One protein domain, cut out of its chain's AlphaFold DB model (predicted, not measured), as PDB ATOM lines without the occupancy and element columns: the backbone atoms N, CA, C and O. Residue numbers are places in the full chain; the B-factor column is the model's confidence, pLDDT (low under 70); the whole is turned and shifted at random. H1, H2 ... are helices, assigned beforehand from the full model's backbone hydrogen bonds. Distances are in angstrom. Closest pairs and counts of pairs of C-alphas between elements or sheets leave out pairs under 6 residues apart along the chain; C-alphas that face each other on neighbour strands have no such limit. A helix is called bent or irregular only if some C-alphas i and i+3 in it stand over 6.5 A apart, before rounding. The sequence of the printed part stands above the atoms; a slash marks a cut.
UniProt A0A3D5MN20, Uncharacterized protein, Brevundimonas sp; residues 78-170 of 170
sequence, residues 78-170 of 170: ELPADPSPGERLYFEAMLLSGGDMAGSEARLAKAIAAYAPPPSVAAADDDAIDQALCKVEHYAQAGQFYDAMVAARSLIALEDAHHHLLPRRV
ATOM      1  N   GLU A  78     122.757  79.801  92.473       90.19
ATOM      2  CA  GLU A  78     121.742  80.087  93.478       90.19
ATOM      3  C   GLU A  78     121.181  78.768  93.969       90.19
ATOM      4  O   GLU A  78     120.784  77.913  93.181       90.19
ATOM      5  N   LEU A  79     121.190  78.597  95.285       91.69
ATOM      6  CA  LEU A  79     120.834  77.330  95.883       91.69
ATOM      7  C   LEU A  79     119.311  77.118  95.813       91.69
ATOM      8  O   LEU A  79     118.574  77.966  96.330       91.69
ATOM      9  N   PRO A  80     118.824  76.017  95.211       91.25
ATOM     10  CA  PRO A  80     117.398  75.709  95.188       91.25
ATOM     11  C   PRO A  80     116.872  75.349  96.588       91.25
ATOM     12  O   PRO A  80     117.631  75.175  97.543       91.25
ATOM     13  N   ALA A  81     115.544  75.245  96.719       90.81
ATOM     14  CA  ALA A  81     114.884  74.926  97.990       90.81
ATOM     15  C   ALA A  81     115.225  73.518  98.512       90.81
ATOM     16  O   ALA A  81     115.337  73.335  99.723       90.81
ATOM     17  N   ASP A  82     115.417  72.560  97.603       90.62
ATOM     18  CA  ASP A  82     115.805  71.179  97.902       90.62
ATOM     19  C   ASP A  82     117.068  70.818  97.104       90.62
ATOM     20  O   ASP A  82     116.968  70.250  96.016       90.62
ATOM     21  N   PRO A  83     118.254  71.271  97.553       92.56
ATOM     22  CA  PRO A  83     119.490  71.058  96.821       92.56
ATOM     23  C   PRO A  83     120.062  69.672  97.090       92.56
ATOM     24  O   PRO A  83     119.987  69.160  98.213       92.56
ATOM     25  N   SER A  84     120.745  69.123  96.093       93.38
ATOM     26  CA  SER A  84     121.537  67.918  96.281       93.38
ATOM     27  C   SER A  84     122.682  68.155  97.291       93.38
ATOM     28  O   SER A  84     123.135  69.293  97.503       93.38
ATOM     29  N   PRO A  85     123.196  67.093  97.934       94.81
ATOM     30  CA  PRO A  85     124.367  67.177  98.808       94.81
ATOM     31  C   PRO A  85     125.588  67.792  98.103       94.81
ATOM     32  O   PRO A  85     126.262  68.655  98.675       94.81
ATOM     33  N   GLY A  86     125.841  67.427  96.840       95.06
ATOM     34  CA  GLY A  86     126.893  68.014  96.012       95.06
ATOM     35  C   GLY A  86     126.670  69.499  95.705       95.06
ATOM     36  O   GLY A  86     127.607  70.295  95.811       95.06
ATOM     37  N   GLU A  87     125.438  69.913  95.392       95.12
ATOM     38  CA  GLU A  87     125.073  71.320  95.174       95.12
ATOM     39  C   GLU A  87     125.300  72.176  96.422       95.12
ATOM     40  O   GLU A  87     125.816  73.293  96.332       95.12
ATOM     41  N   ARG A  88     124.962  71.646  97.605       95.25
ATOM     42  CA  ARG A  88     125.218  72.318  98.886       95.25
ATOM     43  C   ARG A  88     126.712  72.557  99.094       95.25
ATOM     44  O   ARG A  88     127.097  73.669  99.453       95.25
ATOM     45  N   LEU A  89     127.541  71.537  98.863       95.62
ATOM     46  CA  LEU A  89     128.998  71.652  98.969       95.62
ATOM     47  C   LEU A  89     129.554  72.685  97.991       95.62
ATOM     48  O   LEU A  89     130.334  73.554  98.385       95.62
ATOM     49  N   TYR A  90     129.116  72.620  96.733       95.56
ATOM     50  CA  TYR A  90     129.501  73.579  95.707       95.56
ATOM     51  C   TYR A  90     129.151  75.009  96.119       95.56
ATOM     52  O   TYR A  90     129.996  75.897  96.026       95.56
ATOM     53  N   PHE A  91     127.934  75.231  96.614       94.81
ATOM     54  CA  PHE A  91     127.458  76.548  97.021       94.81
ATOM     55  C   PHE A  91     128.266  77.137  98.182       94.81
ATOM     56  O   PHE A  91     128.702  78.285  98.104       94.81
ATOM     57  N   GLU A  92     128.519  76.369  99.241       94.62
ATOM     58  CA  GLU A  92     129.294  76.867 100.388       94.62
ATOM     59  C   GLU A  92     130.761  77.143  99.998       94.62
ATOM     60  O   GLU A  92     131.328  78.174 100.373       94.62
ATOM     61  N   ALA A  93     131.361  76.290  99.159       93.31
ATOM     62  CA  ALA A  93     132.692  76.533  98.599       93.31
ATOM     63  C   ALA A  93     132.723  77.755  97.658       93.31
ATOM     64  O   ALA A  93     133.700  78.509  97.640       93.31
ATOM     65  N   MET A  94     131.650  77.992  96.901       92.38
ATOM     66  CA  MET A  94     131.489  79.154  96.026       92.38
ATOM     67  C   MET A  94     131.413  80.460  96.829       92.38
ATOM     68  O   MET A  94     132.080  81.429  96.460       92.38
ATOM     69  N   LEU A  95     130.656  80.499  97.933       90.38
ATOM     70  CA  LEU A  95     130.578  81.670  98.817       90.38
ATOM     71  C   LEU A  95     131.960  82.046  99.364       90.38
ATOM     72  O   LEU A  95     132.396  83.196  99.240       90.38
ATOM     73  N   LEU A  96     132.698  81.056  99.871       89.56
ATOM     74  CA  LEU A  96     134.070  81.244 100.341       89.56
ATOM     75  C   LEU A  96     134.997  81.700  99.213       89.56
ATOM     76  O   LEU A  96     135.781  82.637  99.385       89.56
ATOM     77  N   SER A  97     134.876  81.104  98.028       86.94
ATOM     78  CA  SER A  97     135.635  81.518  96.843       86.94
ATOM     79  C   SER A  97     135.351  82.966  96.448       86.94
ATOM     80  O   SER A  97     136.267  83.663  96.031       86.94
ATOM     81  N   GLY A  98     134.118  83.444  96.620       82.25
ATOM     82  CA  GLY A  98     133.712  84.830  96.376       82.25
ATOM     83  C   GLY A  98     134.121  85.827  97.466       82.25
ATOM     84  O   GLY A  98     133.937  87.028  97.278       82.25
ATOM     85  N   GLY A  99     134.694  85.358  98.581       78.50
ATOM     86  CA  GLY A  99     135.134  86.196  99.702       78.50
ATOM     87  C   GLY A  99     134.116  86.349 100.836       78.50
ATOM     88  O   GLY A  99     134.366  87.131 101.752       78.50
ATOM     89  N   ASP A 100     133.008  85.605 100.820       78.00
ATOM     90  CA  ASP A 100     132.069  85.553 101.942       78.00
ATOM     91  C   ASP A 100     132.569  84.571 103.012       78.00
ATOM     92  O   ASP A 100     132.266  83.377 103.000       78.00
ATOM     93  N   MET A 101     133.389  85.090 103.928       69.94
ATOM     94  CA  MET A 101     134.039  84.313 104.988       69.94
ATOM     95  C   MET A 101     133.191  84.189 106.265       69.94
ATOM     96  O   MET A 101     133.561  83.451 107.179       69.94
ATOM     97  N   ALA A 102     132.067  84.904 106.375       71.50
ATOM     98  CA  ALA A 102     131.300  84.969 107.615       71.50
ATOM     99  C   ALA A 102     130.488  83.678 107.831       71.50
ATOM    100  O   ALA A 102     129.398  83.490 107.295       71.50
ATOM    101  N   GLY A 103     131.037  82.750 108.618       72.19
ATOM    102  CA  GLY A 103     130.381  81.482 108.960       72.19
ATOM    103  C   GLY A 103     130.325  80.456 107.822       72.19
ATOM    104  O   GLY A 103     129.865  79.338 108.041       72.19
ATOM    105  N   SER A 104     130.801  80.798 106.625       79.38
ATOM    106  CA  SER A 104     130.802  79.911 105.457       79.38
ATOM    107  C   SER A 104     131.783  78.739 105.606       79.38
ATOM    108  O   SER A 104     131.466  77.637 105.179       79.38
ATOM    109  N   GLU A 105     132.921  78.907 106.298       88.50
ATOM    110  CA  GLU A 105     133.865  77.796 106.543       88.50
ATOM    111  C   GLU A 105     133.252  76.711 107.435       88.50
ATOM    112  O   GLU A 105     133.312  75.525 107.116       88.50
ATOM    113  N   ALA A 106     132.596  77.113 108.528       91.56
ATOM    114  CA  ALA A 106     131.909  76.184 109.420       91.56
ATOM    115  C   ALA A 106     130.729  75.489 108.721       91.56
ATOM    116  O   ALA A 106     130.483  74.305 108.953       91.56
ATOM    117  N   ARG A 107     130.010  76.206 107.844       93.38
ATOM    118  CA  ARG A 107     128.939  75.630 107.019       93.38
ATOM    119  C   ARG A 107     129.476  74.621 106.010       93.38
ATOM    120  O   ARG A 107     128.902  73.540 105.913       93.38
ATOM    121  N   LEU A 108     130.586  74.925 105.336       94.44
ATOM    122  CA  LEU A 108     131.249  73.994 104.424       94.44
ATOM    123  C   LEU A 108     131.730  72.743 105.168       94.44
ATOM    124  O   LEU A 108     131.408  71.637 104.755       94.44
ATOM    125  N   ALA A 109     132.420  72.899 106.301       94.56
ATOM    126  CA  ALA A 109     132.872  71.769 107.115       94.56
ATOM    127  C   ALA A 109     131.700  70.890 107.585       94.56
ATOM    128  O   ALA A 109     131.763  69.664 107.505       94.56
ATOM    129  N   LYS A 110     130.593  71.511 108.014       95.56
ATOM    130  CA  LYS A 110     129.367  70.791 108.376       95.56
ATOM    131  C   LYS A 110     128.760  70.058 107.178       95.56
ATOM    132  O   LYS A 110     128.298  68.937 107.345       95.56
ATOM    133  N   ALA A 111     128.743  70.677 105.999       95.06
ATOM    134  CA  ALA A 111     128.220  70.062 104.782       95.06
ATOM    135  C   ALA A 111     129.078  68.872 104.326       95.06
ATOM    136  O   ALA A 111     128.515  67.868 103.909       95.06
ATOM    137  N   ILE A 112     130.408  68.948 104.469       96.06
ATOM    138  CA  ILE A 112     131.327  67.829 104.193       96.06
ATOM    139  C   ILE A 112     131.036  66.671 105.151       96.06
ATOM    140  O   ILE A 112     130.807  65.553 104.709       96.06
ATOM    141  N   ALA A 113     130.970  66.947 106.456       95.69
ATOM    142  CA  ALA A 113     130.715  65.919 107.467       95.69
ATOM    143  C   ALA A 113     129.312  65.289 107.369       95.69
ATOM    144  O   ALA A 113     129.111  64.162 107.808       95.69
ATOM    145  N   ALA A 114     128.337  66.027 106.832       94.25
ATOM    146  CA  ALA A 114     126.966  65.566 106.632       94.25
ATOM    147  C   ALA A 114     126.710  65.025 105.216       94.25
ATOM    148  O   ALA A 114     125.559  64.726 104.893       94.25
ATOM    149  N   TYR A 115     127.737  64.943 104.365       95.00
ATOM    150  CA  TYR A 115     127.570  64.461 103.004       95.00
ATOM    151  C   TYR A 115     127.129  62.997 103.023       95.00
ATOM    152  O   TYR A 115     127.783  62.136 103.609       95.00
ATOM    153  N   ALA A 116     126.011  62.727 102.362       91.31
ATOM    154  CA  ALA A 116     125.520  61.387 102.099       91.31
ATOM    155  C   ALA A 116     124.984  61.380 100.668       91.31
ATOM    156  O   ALA A 116     124.199  62.275 100.340       91.31
ATOM    157  N   PRO A 117     125.395  60.431  99.813       88.75
ATOM    158  CA  PRO A 117     124.945  60.413  98.433       88.75
ATOM    159  C   PRO A 117     123.419  60.220  98.360       88.75
ATOM    160  O   PRO A 117     122.844  59.488  99.175       88.75
ATOM    161  N   PRO A 118     122.733  60.868  97.402       88.75
ATOM    162  CA  PRO A 118     121.318  60.634  97.151       88.75
ATOM    163  C   PRO A 118     121.038  59.153  96.853       88.75
ATOM    164  O   PRO A 118     121.860  58.489  96.221       88.75
ATOM    165  N   PRO A 119     119.842  58.638  97.189       85.38
ATOM    166  CA  PRO A 119     119.481  57.240  96.942       85.38
ATOM    167  C   PRO A 119     119.425  56.862  95.449       85.38
ATOM    168  O   PRO A 119     119.290  55.687  95.123       85.38
ATOM    169  N   SER A 120     119.480  57.844  94.544       83.44
ATOM    170  CA  SER A 120     119.543  57.643  93.094       83.44
ATOM    171  C   SER A 120     120.937  57.277  92.578       83.44
ATOM    172  O   SER A 120     121.040  56.824  91.439       83.44
ATOM    173  N   VAL A 121     121.994  57.480  93.372       85.56
ATOM    174  CA  VAL A 121     123.377  57.170  92.982       85.56
ATOM    175  C   VAL A 121     123.647  55.677  93.174       85.56
ATOM    176  O   VAL A 121     123.218  55.077  94.160       85.56
ATOM    177  N   ALA A 122     124.323  55.048  92.209       81.88
ATOM    178  CA  ALA A 122     124.611  53.621  92.260       81.88
ATOM    179  C   ALA A 122     125.767  53.324  93.229       81.88
ATOM    180  O   ALA A 122     126.782  54.005  93.208       81.88
ATOM    181  N   ALA A 123     125.673  52.227  93.989       76.69
ATOM    182  CA  ALA A 123     126.731  51.809  94.923       76.69
ATOM    183  C   ALA A 123     128.089  51.505  94.248       76.69
ATOM    184  O   ALA A 123     129.124  51.459  94.899       76.69
ATOM    185  N   ALA A 124     128.109  51.282  92.928       73.00
ATOM    186  CA  ALA A 124     129.356  51.126  92.174       73.00
ATOM    187  C   ALA A 124     130.174  52.431  92.093       73.00
ATOM    188  O   ALA A 124     131.360  52.381  91.769       73.00
ATOM    189  N   ASP A 125     129.550  53.573  92.390       85.94
ATOM    190  CA  ASP A 125     130.177  54.889  92.371       85.94
ATOM    191  C   ASP A 125     130.721  55.307  93.751       85.94
ATOM    192  O   ASP A 125     131.340  56.365  93.844       85.94
ATOM    193  N   ASP A 126     130.563  54.486  94.800       87.12
ATOM    194  CA  ASP A 126     130.993  54.799  96.176       87.12
ATOM    195  C   ASP A 126     132.483  55.191  96.239       87.12
ATOM    196  O   ASP A 126     132.833  56.243  96.776       87.12
ATOM    197  N   ASP A 127     133.362  54.435  95.570       90.88
ATOM    198  CA  ASP A 127     134.795  54.755  95.489       90.88
ATOM    199  C   ASP A 127     135.055  56.113  94.808       90.88
ATOM    200  O   ASP A 127     136.012  56.821  95.141       90.88
ATOM    201  N   ALA A 128     134.246  56.478  93.808       91.50
ATOM    202  CA  ALA A 128     134.382  57.741  93.086       91.50
ATOM    203  C   ALA A 128     133.868  58.922  93.923       91.50
ATOM    204  O   ALA A 128     134.472  60.001  93.898       91.50
ATOM    205  N   ILE A 129     132.793  58.700  94.684       93.31
ATOM    206  CA  ILE A 129     132.230  59.646  95.646       93.31
ATOM    207  C   ILE A 129     133.253  59.939  96.741       93.31
ATOM    208  O   ILE A 129     133.592  61.105  96.946       93.31
ATOM    209  N   ASP A 130     133.820  58.907  97.367       93.62
ATOM    210  CA  ASP A 130     134.817  59.053  98.432       93.62
ATOM    211  C   ASP A 130     136.049  59.820  97.944       93.62
ATOM    212  O   ASP A 130     136.502  60.777  98.577       93.62
ATOM    213  N   GLN A 131     136.560  59.482  96.757       94.44
ATOM    214  CA  GLN A 131     137.683  60.202  96.154       94.44
ATOM    215  C   GLN A 131     137.366  61.678  95.888       94.44
ATOM    216  O   GLN A 131     138.233  62.542  96.066       94.44
ATOM    217  N   ALA A 132     136.158  61.987  95.418       94.38
ATOM    218  CA  ALA A 132     135.743  63.359  95.169       94.38
ATOM    219  C   ALA A 132     135.536  64.130  96.484       94.38
ATOM    220  O   ALA A 132     136.001  65.267  96.591       94.38
ATOM    221  N   LEU A 133     134.940  63.504  97.501       95.88
ATOM    222  CA  LEU A 133     134.731  64.090  98.823       95.88
ATOM    223  C   LEU A 133     136.060  64.367  99.539       95.88
ATOM    224  O   LEU A 133     136.265  65.481 100.022       95.88
ATOM    225  N   CYS A 134     137.011  63.428  99.507       96.75
ATOM    226  CA  CYS A 134     138.358  63.639 100.044       96.75
ATOM    227  C   CYS A 134     139.071  64.823  99.378       96.75
ATOM    228  O   CYS A 134     139.780  65.573 100.049       96.75
ATOM    229  N   LYS A 135     138.886  65.036  98.066       97.19
ATOM    230  CA  LYS A 135     139.440  66.215  97.376       97.19
ATOM    231  C   LYS A 135     138.795  67.507  97.866       97.19
ATOM    232  O   LYS A 135     139.513  68.473  98.117       97.19
ATOM    233  N   VAL A 136     137.467  67.532  98.008       96.81
ATOM    234  CA  VAL A 136     136.748  68.699  98.547       96.81
ATOM    235  C   VAL A 136     137.268  69.039  99.942       96.81
ATOM    236  O   VAL A 136     137.615  70.192 100.193       96.81
ATOM    237  N   GLU A 137     137.387  68.043 100.820       96.94
ATOM    238  CA  GLU A 137     137.903  68.222 102.176       96.94
ATOM    239  C   GLU A 137     139.350  68.726 102.180       96.94
ATOM    240  O   GLU A 137     139.653  69.720 102.840       96.94
ATOM    241  N   HIS A 138     140.227  68.101 101.391       97.12
ATOM    242  CA  HIS A 138     141.626  68.504 101.270       97.12
ATOM    243  C   HIS A 138     141.764  69.979 100.865       97.12
ATOM    244  O   HIS A 138     142.484  70.745 101.512       97.12
ATOM    245  N   TYR A 139     141.042  70.402  99.825       96.31
ATOM    246  CA  TYR A 139     141.082  71.784  99.356       96.31
ATOM    247  C   TYR A 139     140.438  72.764 100.343       96.31
ATOM    248  O   TYR A 139     140.945  73.874 100.515       96.31
ATOM    249  N   ALA A 140     139.361  72.363 101.026       94.44
ATOM    250  CA  ALA A 140     138.727  73.177 102.059       94.44
ATOM    251  C   ALA A 140     139.679  73.434 103.239       94.44
ATOM    252  O   ALA A 140     139.831  74.580 103.660       94.44
ATOM    253  N   GLN A 141     140.380  72.401 103.720       94.38
ATOM    254  CA  GLN A 141     141.369  72.515 104.799       94.38
ATOM    255  C   GLN A 141     142.584  73.366 104.396       94.38
ATOM    256  O   GLN A 141     143.144  74.082 105.224       94.38
ATOM    257  N   ALA A 142     142.976  73.329 103.119       93.12
ATOM    258  CA  ALA A 142     144.055  74.153 102.574       93.12
ATOM    259  C   ALA A 142     143.646  75.617 102.293       93.12
ATOM    260  O   ALA A 142     144.482  76.412 101.857       93.12
ATOM    261  N   GLY A 143     142.373  75.988 102.488       89.31
ATOM    262  CA  GLY A 143     141.841  77.308 102.124       89.31
ATOM    263  C   GLY A 143     141.749  77.551 100.610       89.31
ATOM    264  O   GLY A 143     141.576  78.689 100.165       89.31
ATOM    265  N   GLN A 144     141.863  76.493  99.801       91.06
ATOM    266  CA  GLN A 144     141.786  76.511  98.339       91.06
ATOM    267  C   GLN A 144     140.333  76.332  97.878       91.06
ATOM    268  O   GLN A 144     139.966  75.360  97.222       91.06
ATOM    269  N   PHE A 145     139.466  77.280  98.240       92.00
ATOM    270  CA  PHE A 145     138.015  77.126  98.069       92.00
ATOM    271  C   PHE A 145     137.553  77.014  96.612       92.00
ATOM    272  O   PHE A 145     136.562  76.339  96.343       92.00
ATOM    273  N   TYR A 146     138.277  77.623  95.666       90.69
ATOM    274  CA  TYR A 146     137.958  77.480  94.243       90.69
ATOM    275  C   TYR A 146     138.175  76.038  93.775       90.69
ATOM    276  O   TYR A 146     137.331  75.479  93.077       90.69
ATOM    277  N   ASP A 147     139.268  75.412  94.206       92.25
ATOM    278  CA  ASP A 147     139.567  74.021  93.870       92.25
ATOM    279  C   ASP A 147     138.606  73.065  94.590       92.25
ATOM    280  O   ASP A 147     138.141  72.100  93.985       92.25
ATOM    281  N   ALA A 148     138.196  73.386  95.824       94.81
ATOM    282  CA  ALA A 148     137.124  72.672  96.525       94.81
ATOM    283  C   ALA A 148     135.790  72.749  95.759       94.81
ATOM    284  O   ALA A 148     135.113  71.740  95.577       94.81
ATOM    285  N   MET A 149     135.439  73.932  95.243       94.25
ATOM    286  CA  MET A 149     134.251  74.150  94.414       94.25
ATOM    287  C   MET A 149     134.327  73.349  93.102       94.25
ATOM    288  O   MET A 149     133.347  72.726  92.694       94.25
ATOM    289  N   VAL A 150     135.488  73.316  92.440       92.81
ATOM    290  CA  VAL A 150     135.699  72.500  91.232       92.81
ATOM    291  C   VAL A 150     135.607  71.005  91.551       92.81
ATOM    292  O   VAL A 150     134.975  70.269  90.794       92.81
ATOM    293  N   ALA A 151     136.172  70.551  92.670       94.81
ATOM    294  CA  ALA A 151     136.064  69.166  93.118       94.81
ATOM    295  C   ALA A 151     134.604  68.772  93.400       94.81
ATOM    296  O   ALA A 151     134.171  67.714  92.940       94.81
ATOM    297  N   ALA A 152     133.818  69.651  94.030       95.44
ATOM    298  CA  ALA A 152     132.397  69.426  94.307       95.44
ATOM    299  C   ALA A 152     131.556  69.230  93.032       95.44
ATOM    300  O   ALA A 152     130.587  68.476  93.053       95.44
ATOM    301  N   ARG A 153     131.951  69.802  91.882       94.56
ATOM    302  CA  ARG A 153     131.293  69.493  90.593       94.56
ATOM    303  C   ARG A 153     131.403  68.022  90.206       94.56
ATOM    304  O   ARG A 153     130.536  67.530  89.496       94.56
ATOM    305  N   SER A 154     132.451  67.330  90.649       93.19
ATOM    306  CA  SER A 154     132.594  65.890  90.408       93.19
ATOM    307  C   SER A 154     131.546  65.104  91.191       93.19
ATOM    308  O   SER A 154     130.972  64.180  90.635       93.19
ATOM    309  N   LEU A 155     131.239  65.518  92.429       93.81
ATOM    310  CA  LEU A 155     130.136  64.945  93.212       93.81
ATOM    311  C   LEU A 155     128.795  65.209  92.523       93.81
ATOM    312  O   LEU A 155     128.035  64.279  92.291       93.81
ATOM    313  N   ILE A 156     128.558  66.448  92.081       94.19
ATOM    314  CA  ILE A 156     127.347  66.797  91.322       94.19
ATOM    315  C   ILE A 156     127.228  65.952  90.047       94.19
ATOM    316  O   ILE A 156     126.135  65.529  89.709       94.19
ATOM    317  N   ALA A 157     128.330  65.663  89.349       93.00
ATOM    318  CA  ALA A 157     128.302  64.829  88.148       93.00
ATOM    319  C   ALA A 157     127.929  63.364  88.416       93.00
ATOM    320  O   ALA A 157     127.392  62.715  87.520       93.00
ATOM    321  N   LEU A 158     128.236  62.851  89.612       92.25
ATOM    322  CA  LEU A 158     127.836  61.513  90.056       92.25
ATOM    323  C   LEU A 158     126.358  61.491  90.483       92.25
ATOM    324  O   LEU A 158     125.670  60.499  90.271       92.25
ATOM    325  N   GLU A 159     125.859  62.598  91.039       91.88
ATOM    326  CA  GLU A 159     124.464  62.762  91.472       91.88
ATOM    327  C   GLU A 159     123.501  63.031  90.301       91.88
ATOM    328  O   GLU A 159     122.431  62.428  90.221       91.88
ATOM    329  N   ASP A 160     123.890  63.922  89.385       90.12
ATOM    330  CA  ASP A 160     123.171  64.293  88.167       90.12
ATOM    331  C   ASP A 160     124.159  64.620  87.028       90.12
ATOM    332  O   ASP A 160     124.722  65.714  86.917       90.12
ATOM    333  N   ALA A 161     124.322  63.670  86.107       88.06
ATOM    334  CA  ALA A 161     125.213  63.804  84.955       88.06
ATOM    335  C   ALA A 161     124.802  64.909  83.958       88.06
ATOM    336  O   ALA A 161     125.607  65.296  83.103       88.06
ATOM    337  N   HIS A 162     123.566  65.413  84.033       87.19
ATOM    338  CA  HIS A 162     123.031  66.446  83.144       87.19
ATOM    339  C   HIS A 162     122.930  67.823  83.808       87.19
ATOM    340  O   HIS A 162     122.358  68.751  83.224       87.19
ATOM    341  N   HIS A 163     123.544  67.987  84.981       89.44
ATOM    342  CA  HIS A 163     123.460  69.218  85.745       89.44
ATOM    343  C   HIS A 163     124.079  70.429  85.017       89.44
ATOM    344  O   HIS A 163     125.149  70.352  84.408       89.44
ATOM    345  N   HIS A 164     123.439  71.598  85.117       88.19
ATOM    346  CA  HIS A 164     123.834  72.814  84.387       88.19
ATOM    347  C   HIS A 164     125.189  73.407  84.820       88.19
ATOM    348  O   HIS A 164     125.790  74.171  84.064       88.19
ATOM    349  N   LEU A 165     125.677  73.056  86.015       86.31
ATOM    350  CA  LEU A 165     127.009  73.442  86.507       86.31
ATOM    351  C   LEU A 165     128.149  72.645  85.857       86.31
ATOM    352  O   LEU A 165     129.323  72.994  86.021       86.31
ATOM    353  N   LEU A 166     127.827  71.571  85.132       86.25
ATOM    354  CA  LEU A 166     128.812  70.769  84.425       86.25
ATOM    355  C   LEU A 166     129.149  71.418  83.079       86.25
ATOM    356  O   LEU A 166     128.281  71.989  82.411       86.25
ATOM    357  N   PRO A 167     130.416  71.347  82.638       77.75
ATOM    358  CA  PRO A 167     130.778  71.844  81.323       77.75
ATOM    359  C   PRO A 167     129.980  71.086  80.256       77.75
ATOM    360  O   PRO A 167     130.030  69.857  80.190       77.75
ATOM    361  N   ARG A 168     129.269  71.824  79.393       70.62
ATOM    362  CA  ARG A 168     128.640  71.239  78.203       70.62
ATOM    363  C   ARG A 168     129.734  70.572  77.372       70.62
ATOM    364  O   ARG A 168     130.642  71.258  76.903       70.62
ATOM    365  N   ARG A 169     129.662  69.245  77.229       59.16
ATOM    366  CA  ARG A 169     130.522  68.497  76.305       59.16
ATOM    367  C   ARG A 169     130.194  69.005  74.896       59.16
ATOM    368  O   ARG A 169     129.051  68.870  74.465       59.16
ATOM    369  N   VAL A 170     131.150  69.700  74.276       41.44
ATOM    370  CA  VAL A 170     131.077  70.175  72.882       41.44
ATOM    371  C   VAL A 170     131.461  69.034  71.959       41.44
ATOM    372  O   VAL A 170     132.428  68.323  72.315       41.44
TER     373      VAL A 170
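This is residues 78 to 170 of the 170 residues of an uncharacterized protein of Brevundimonas sp (UniProt A0A3D5MN20). Four helices, H1 to H4, stand side by side in an up-and-down bundle, each running against the one before it in the chain. H1, H2, H3 and H4 follow one another round a four-cornered ring, closed where H4 meets H1 and loosest between H2 and H3; a first stretch, residues 78 to 84, leads into H1 and a tail, residues 160 to 170, follows H4. The printed part has 93 residues, of which 57 are in the four named helices, in the order H1 H2 H3 H4; there is no named strand, and the class is all helix. The whole is compact, with a radius of gyration of the C-alphas of 12.5 A, and its C-alphas span 35 by 27 by 26 A.

The bundle is made of H1, residues 85 to 97, H2, residues 104 to 113, H3, residues 123 to 141, and H4, residues 145 to 159. H1 and H2 form a helical hairpin and touch at a shallow tilt of 26 degrees, opposite ways; their closest C-alphas, of Glu 92 and Leu 108, are 5.3 A apart. H2 and H3 are a hairpin too, at a shallow tilt of 28 degrees, but H3 touches H2 with residues 133 to 140 alone; the closest C-alphas, of Ile 112 and Glu 137, are 6.9 A apart. In the hairpin of H3 and H4 the tilt is a shallow 12 degrees, and the closest C-alphas, of Val 136 and Ala 148, are 4.5 A apart. H4 also touches H1, opposite ways at a shallow tilt of 15 degrees, with the C-alphas of Gly 86 and Ile 156 closest at 4.9 A. H1 and H3 are close but not clearly touching, with the C-alphas of Ala 93 and Ala 140 closest at 7.7 A. H2 and H4 are apart. In H1 and H2 every O i to N i+4 pair is within hydrogen-bond range; in H3 13 of 15 are, in H4 9 of 11.

H1 begins at C-alpha 85, (124.367, 67.177, 98.808), and is 18.3 A long from first to last C-alpha. H2 is 14.1 A long. H3, the longest helix with 19 residues, measures 27.2 A from C-alpha 123 at (126.731, 51.809, 94.923) to C-alpha 141; it is irregular, with C-alphas 124 and 127 7.3 A apart, and its line is a rough one. H4 is 20.8 A long and ends at C-alpha 159, (124.464, 62.762, 91.472).

The two C-alphas farthest apart, of Gly 103 and Val 170, the chain's last residue, are 37.8 A from each other. The printed part has no cut. The link from H3 to H4 is tight, those from H1 to H2 and from H2 to H3 are short, and no link between helices is long. The mean pLDDT of the printed part is 89.3; residue 101 and residues 169 to 170 are under 70.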